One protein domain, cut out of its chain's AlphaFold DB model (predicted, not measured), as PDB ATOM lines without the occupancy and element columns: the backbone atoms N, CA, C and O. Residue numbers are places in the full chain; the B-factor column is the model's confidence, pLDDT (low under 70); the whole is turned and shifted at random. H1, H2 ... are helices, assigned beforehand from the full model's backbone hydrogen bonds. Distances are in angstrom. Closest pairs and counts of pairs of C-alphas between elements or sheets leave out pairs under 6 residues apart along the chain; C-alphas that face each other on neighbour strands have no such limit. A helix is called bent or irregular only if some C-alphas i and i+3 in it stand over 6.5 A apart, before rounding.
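AT A GLANCE: This is residues 2 to 52 of the 140 residues of an uncharacterized protein of Exiguobacterium sp. Helios (UniProt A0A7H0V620). Two helices follow each other end to end in an open, elongated arch: short H1 turns a corner into long H2, whose far part swings away at a kink. Before them, residues 2 to 14 fold back so that the opening stretch passes beside H1, while residues 28 to 52, of which 28 to 48 belong to H2, stick out free. The printed part has 51 residues with two named helices, H1 then H2, and no named strand; the class is all helix. It is extended, with a radius of gyration of the C-alphas of 16.6 A and spans of 46 by 24 by 15 A.

IN THESE COORDINATES: Start at C-alpha 2, at (119.035, 106.429, 105.593), and go along residues 2 to 14, which hold no named element. Find C-alpha 15 at (123.757, 86.997, 102.220); there H1 begins, residues 15 to 24, 14.1 A from first to last C-alpha. H2, residues 28 to 48, runs 28.2 A to C-alpha 48 at (126.050, 106.053, 137.976).

HOW THE PARTS SIT: Look at residues 25 to 27 for the tight link from H1 to H2. The helices are close but not clearly touching; their closest C-alphas, those of Phe 24 and Leu 30, are 7.6 A apart. They run the same way at a steep tilt of 62 degrees. H2 has a kink of 60 degrees near residue 42 and is irregular: C-alphas 39 and 42 are 7.8 A apart. In H1 every O i to N i+4 pair is within hydrogen-bond range; in H2 15 of 17 are.

THE WHOLE: The two C-alphas farthest apart, those of Lys 15 and Arg 50, are 46.1 A apart. The printed part has no cut. Its mean pLDDT is 93.7, and no printed residue is under 70.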
ATOM      1  N   VAL A   2     117.655 106.924 105.435       80.38
ATOM      2  CA  VAL A   2     119.035 106.429 105.593       80.38
ATOM      3  C   VAL A   2     119.303 105.382 104.517       80.38
ATOM      4  O   VAL A   2     118.452 104.532 104.266       80.38
ATOM      5  N   GLN A   3     120.450 105.483 103.847       87.38
ATOM      6  CA  GLN A   3     120.875 104.552 102.802       87.38
ATOM      7  C   GLN A   3     122.135 103.826 103.284       87.38
ATOM      8  O   GLN A   3     123.241 104.311 103.041       87.38
ATOM      9  N   PRO A   4     121.990 102.718 104.033       89.94
ATOM     10  CA  PRO A   4     123.140 101.998 104.552       89.94
ATOM     11  C   PRO A   4     123.905 101.303 103.427       89.94
ATOM     12  O   PRO A   4     123.325 100.789 102.470       89.94
ATOM     13  N   VAL A   5     125.226 101.258 103.574       92.81
ATOM     14  CA  VAL A   5     126.136 100.588 102.643       92.81
ATOM     15  C   VAL A   5     127.012  99.635 103.443       92.81
ATOM     16  O   VAL A   5     127.471  99.965 104.536       92.81
ATOM     17  N   LEU A   6     127.231  98.434 102.911       92.50
ATOM     18  CA  LEU A   6     128.120  97.463 103.535       92.50
ATOM     19  C   LEU A   6     129.579  97.821 103.252       92.50
ATOM     20  O   LEU A   6     129.942  98.236 102.152       92.50
ATOM     21  N   THR A   7     130.442  97.594 104.235       90.12
ATOM     22  CA  THR A   7     131.885  97.681 104.017       90.12
ATOM     23  C   THR A   7     132.366  96.542 103.105       90.12
ATOM     24  O   THR A   7     131.732  95.479 103.038       90.12
ATOM     25  N   PRO A   8     133.542  96.676 102.458       92.62
ATOM     26  CA  PRO A   8     134.131  95.588 101.675       92.62
ATOM     27  C   PRO A   8     134.280  94.281 102.467       92.62
ATOM     28  O   PRO A   8     134.089  93.190 101.931       92.62
ATOM     29  N   ALA A   9     134.574  94.376 103.768       89.50
ATOM     30  CA  ALA A   9     134.668  93.211 104.637       89.50
ATOM     31  C   ALA A   9     133.305  92.535 104.846       89.50
ATOM     32  O   ALA A   9     133.228  91.308 104.773       89.50
ATOM     33  N   GLN A  10     132.243  93.317 105.055       94.00
ATOM     34  CA  GLN A  10     130.882  92.817 105.266       94.00
ATOM     35  C   GLN A  10     130.295  92.161 104.012       94.00
ATOM     36  O   GLN A  10     129.534  91.201 104.125       94.00
ATOM     37  N   HIS A  11     130.703  92.581 102.812       95.69
ATOM     38  CA  HIS A  11     130.306  91.911 101.568       95.69
ATOM     39  C   HIS A  11     130.768  90.450 101.465       95.69
ATOM     40  O   HIS A  11     130.188  89.688 100.686       95.69
ATOM     41  N   ARG A  12     131.768  90.040 102.256       96.31
ATOM     42  CA  ARG A  12     132.251  88.650 102.323       96.31
ATOM     43  C   ARG A  12     131.407  87.755 103.238       96.31
ATOM     44  O   ARG A  12     131.607  86.545 103.244       96.31
ATOM     45  N   LEU A  13     130.485  88.325 104.018       96.00
ATOM     46  CA  LEU A  13     129.608  87.575 104.922       96.00
ATOM     47  C   LEU A  13     128.482  86.862 104.151       96.00
ATOM     48  O   LEU A  13     128.174  87.252 103.024       96.00
ATOM     49  N   PRO A  14     127.809  85.850 104.729       98.00
ATOM     50  CA  PRO A  14     126.632  85.239 104.111       98.00
ATOM     51  C   PRO A  14     125.540  86.267 103.780       98.00
ATOM     52  O   PRO A  14     125.346  87.238 104.511       98.00
ATOM     53  N   LYS A  15     124.784  86.046 102.696       97.06
ATOM     54  CA  LYS A  15     123.757  86.997 102.220       97.06
ATOM     55  C   LYS A  15     122.659  87.289 103.241       97.06
ATOM     56  O   LYS A  15     122.164  88.412 103.295       97.06
ATOM     57  N   THR A  16     122.325  86.313 104.077       97.62
ATOM     58  CA  THR A  16     121.392  86.486 105.197       97.62
ATOM     59  C   THR A  16     121.911  87.504 106.214       97.62
ATOM     60  O   THR A  16     121.165  88.374 106.643       97.62
ATOM     61  N   ILE A  17     123.208  87.463 106.529       97.00
ATOM     62  CA  ILE A  17     123.860  88.406 107.446       97.00
ATOM     63  C   ILE A  17     124.007  89.785 106.799       97.00
ATOM     64  O   ILE A  17     123.749  90.790 107.448       97.00
ATOM     65  N   GLN A  18     124.365  89.841 105.510       97.25
ATOM     66  CA  GLN A  18     124.392  91.098 104.750       97.25
ATOM     67  C   GLN A  18     123.033  91.813 104.802       97.25
ATOM     68  O   GLN A  18     122.991  93.012 105.053       97.25
ATOM     69  N   SER A  19     121.939  91.069 104.605       95.69
ATOM     70  CA  SER A  19     120.576  91.618 104.647       95.69
ATOM     71  C   SER A  19     120.227  92.104 106.053       95.69
ATOM     72  O   SER A  19     119.864  93.261 106.216       95.69
ATOM     73  N   ALA A  20     120.485  91.288 107.081       96.31
ATOM     74  CA  ALA A  20     120.245  91.672 108.472       96.31
ATOM     75  C   ALA A  20     121.003  92.949 108.891       96.31
ATOM     76  O   ALA A  20     120.463  93.775 109.621       96.31
ATOM     77  N   LEU A  21     122.241  93.139 108.415       95.31
ATOM     78  CA  LEU A  21     123.024  94.354 108.675       95.31
ATOM     79  C   LEU A  21     122.424  95.603 108.016       95.31
ATOM     80  O   LEU A  21     122.532  96.693 108.579       95.31
ATOM     81  N   LEU A  22     121.842  95.469 106.822       94.94
ATOM     82  CA  LEU A  22     121.172  96.574 106.133       94.94
ATOM     83  C   LEU A  22     119.838  96.899 106.808       94.94
ATOM     84  O   LEU A  22     119.594  98.061 107.125       94.94
ATOM     85  N   ASP A  23     119.034  95.874 107.096       94.75
ATOM     86  CA  ASP A  23     117.724  96.016 107.736       94.75
ATOM     87  C   ASP A  23     117.860  96.706 109.098       94.75
ATOM     88  O   ASP A  23     117.188  97.705 109.358       94.75
ATOM     89  N   PHE A  24     118.814  96.257 109.925       94.12
ATOM     90  CA  PHE A  24     119.092  96.839 111.240       94.12
ATOM     91  C   PHE A  24     119.407  98.341 111.174       94.12
ATOM     92  O   PHE A  24     118.938  99.107 112.010       94.12
ATOM     93  N   GLN A  25     120.154  98.784 110.159       91.25
ATOM     94  CA  GLN A  25     120.491 100.200 109.971       91.25
ATOM     95  C   GLN A  25     119.315 101.048 109.473       91.25
ATOM     96  O   GLN A  25     119.435 102.265 109.409       91.25
ATOM     97  N   THR A  26     118.192 100.441 109.096       93.50
ATOM     98  CA  THR A  26     116.977 101.165 108.687       93.50
ATOM     99  C   THR A  26     115.831 101.031 109.682       93.50
ATOM    100  O   THR A  26     114.799 101.673 109.497       93.50
ATOM    101  N   GLU A  27     116.014 100.247 110.745       94.69
ATOM    102  CA  GLU A  27     114.999  99.972 111.755       94.69
ATOM    103  C   GLU A  27     114.639 101.249 112.545       94.69
ATOM    104  O   GLU A  27     115.490 101.799 113.250       94.69
ATOM    105  N   PRO A  28     113.384 101.737 112.491       94.25
ATOM    106  CA  PRO A  28     112.975 102.933 113.228       94.25
ATOM    107  C   PRO A  28     113.193 102.837 114.742       94.25
ATOM    108  O   PRO A  28     113.521 103.845 115.377       94.25
ATOM    109  N   ALA A  29     113.050 101.642 115.325       95.56
ATOM    110  CA  ALA A  29     113.270 101.437 116.754       95.56
ATOM    111  C   ALA A  29     114.712 101.766 117.182       95.56
ATOM    112  O   ALA A  29     114.906 102.302 118.274       95.56
ATOM    113  N   LEU A  30     115.712 101.536 116.320       93.94
ATOM    114  CA  LEU A  30     117.108 101.898 116.592       93.94
ATOM    115  C   LEU A  30     117.236 103.403 116.861       93.94
ATOM    116  O   LEU A  30     117.789 103.819 117.878       93.94
ATOM    117  N   TYR A  31     116.668 104.228 115.984       93.50
ATOM    118  CA  TYR A  31     116.759 105.683 116.091       93.50
ATOM    119  C   TYR A  31     115.955 106.243 117.267       93.50
ATOM    120  O   TYR A  31     116.409 107.176 117.932       93.50
ATOM    121  N   ALA A  32     114.790 105.658 117.565       95.69
ATOM    122  CA  ALA A  32     114.012 106.013 118.752       95.69
ATOM    123  C   ALA A  32     114.789 105.724 120.051       95.69
ATOM    124  O   ALA A  32     114.775 106.536 120.984       95.69
ATOM    125  N   MET A  33     115.522 104.606 120.094       95.50
ATOM    126  CA  MET A  33     116.389 104.258 121.219       95.50
ATOM    127  C   MET A  33     117.578 105.212 121.334       95.50
ATOM    128  O   MET A  33     117.779 105.783 122.404       95.50
ATOM    129  N   MET A  34     118.294 105.484 120.239       94.38
ATOM    130  CA  MET A  34     119.411 106.441 120.235       94.38
ATOM    131  C   MET A  34     118.977 107.833 120.719       94.38
ATOM    132  O   MET A  34     119.659 108.458 121.533       94.38
ATOM    133  N   ALA A  35     117.818 108.321 120.266       96.00
ATOM    134  CA  ALA A  35     117.269 109.597 120.722       96.00
ATOM    135  C   ALA A  35     116.981 109.591 122.232       96.00
ATOM    136  O   ALA A  35     117.264 110.568 122.934       96.00
ATOM    137  N   THR A  36     116.456 108.479 122.747       96.69
ATOM    138  CA  THR A  36     116.204 108.295 124.180       96.69
ATOM    139  C   THR A  36     117.506 108.280 124.979       96.69
ATOM    140  O   THR A  36     117.592 108.973 125.994       96.69
ATOM    141  N   GLU A  37     118.537 107.573 124.517       95.69
ATOM    142  CA  GLU A  37     119.856 107.530 125.162       95.69
ATOM    143  C   GLU A  37     120.486 108.923 125.246       95.69
ATOM    144  O   GLU A  37     120.868 109.370 126.328       95.69
ATOM    145  N   VAL A  38     120.513 109.666 124.135       95.81
ATOM    146  CA  VAL A  38     121.046 111.041 124.093       95.81
ATOM    147  C   VAL A  38     120.245 111.984 124.995       95.81
ATOM    148  O   VAL A  38     120.801 112.906 125.593       95.81
ATOM    149  N   THR A  39     118.941 111.756 125.144       96.81
ATOM    150  CA  THR A  39     118.098 112.568 126.032       96.81
ATOM    151  C   THR A  39     118.459 112.351 127.506       96.81
ATOM    152  O   THR A  39     118.490 113.310 128.283       96.81
ATOM    153  N   HIS A  40     118.788 111.119 127.904       96.62
ATOM    154  CA  HIS A  40     118.957 110.747 129.315       96.62
ATOM    155  C   HIS A  40     120.417 110.627 129.783       96.62
ATOM    156  O   HIS A  40     120.671 110.714 130.987       96.62
ATOM    157  N   TRP A  41     121.396 110.564 128.873       95.25
ATOM    158  CA  TRP A  41     122.819 110.313 129.166       95.25
ATOM    159  C   TRP A  41     123.426 111.133 130.321       95.25
ATOM    160  O   TRP A  41     124.187 110.606 131.130       95.25
ATOM    161  N   LYS A  42     123.078 112.420 130.455       94.62
ATOM    162  CA  LYS A  42     123.571 113.298 131.528       94.62
ATOM    163  C   LYS A  42     123.022 112.874 132.886       94.62
ATOM    164  O   LYS A  42     123.772 112.825 133.860       94.62
ATOM    165  N   MET A  43     121.725 112.584 132.950       96.25
ATOM    166  CA  MET A  43     121.071 112.128 134.173       96.25
ATOM    167  C   MET A  43     121.562 110.733 134.559       96.25
ATOM    168  O   MET A  43     121.846 110.494 135.732       96.25
ATOM    169  N   ASP A  44     121.732 109.837 133.592       94.44
ATOM    170  CA  ASP A  44     122.229 108.489 133.860       94.44
ATOM    171  C   ASP A  44     123.687 108.512 134.324       94.44
ATOM    172  O   ASP A  44     124.019 107.889 135.331       94.44
ATOM    173  N   ALA A  45     124.541 109.342 133.717       92.12
ATOM    174  CA  ALA A  45     125.903 109.559 134.200       92.12
ATOM    175  C   ALA A  45     125.935 110.105 135.639       92.12
ATOM    176  O   ALA A  45     126.770 109.686 136.444       92.12
ATOM    177  N   GLN A  46     125.026 111.020 135.998       93.62
ATOM    178  CA  GLN A  46     124.894 111.501 137.378       93.62
ATOM    179  C   GLN A  46     124.437 110.400 138.336       93.62
ATOM    180  O   GLN A  46     124.915 110.359 139.466       93.62
ATOM    181  N   ARG A  47     123.524 109.520 137.909       94.12
ATOM    182  CA  ARG A  47     123.059 108.379 138.709       94.12
ATOM    183  C   ARG A  47     124.183 107.373 138.945       94.12
ATOM    184  O   ARG A  47     124.411 107.010 140.093       94.12
ATOM    185  N   ILE A  48     124.925 107.000 137.901       90.62
ATOM    186  CA  ILE A  48     126.050 106.053 137.976       90.62
ATOM    187  C   ILE A  48     127.136 106.565 138.932       90.62
ATOM    188  O   ILE A  48     127.614 105.816 139.777       90.62
ATOM    189  N   LYS A  49     127.471 107.861 138.866       87.94
ATOM    190  CA  LYS A  49     128.492 108.488 139.727       87.94
ATOM    191  C   LYS A  49     128.184 108.463 141.227       87.94
ATOM    192  O   LYS A  49     129.084 108.738 142.013       87.94
ATOM    193  N   ARG A  50     126.938 108.202 141.638       89.75
ATOM    194  CA  ARG A  50     126.568 108.156 143.066       89.75
ATOM    195  C   ARG A  50     127.142 106.935 143.776       89.75
ATOM    196  O   ARG A  50     127.304 106.981 144.989       89.75
ATOM    197  N   ASN A  51     127.448 105.877 143.030       85.94
ATOM    198  CA  ASN A  51     128.009 104.654 143.579       85.94
ATOM    199  C   ASN A  51     129.527 104.642 143.398       85.94
ATOM    200  O   ASN A  51     130.056 105.084 142.378       85.94
ATOM    201  N   THR A  52     130.232 104.109 144.390       86.81
ATOM    202  CA  THR A  52     131.664 103.831 144.283       86.81
ATOM    203  C   THR A  52     131.898 102.639 143.365       86.81
ATOM    204  O   THR A  52     131.156 101.657 143.417       86.81
TER     205      THR A  52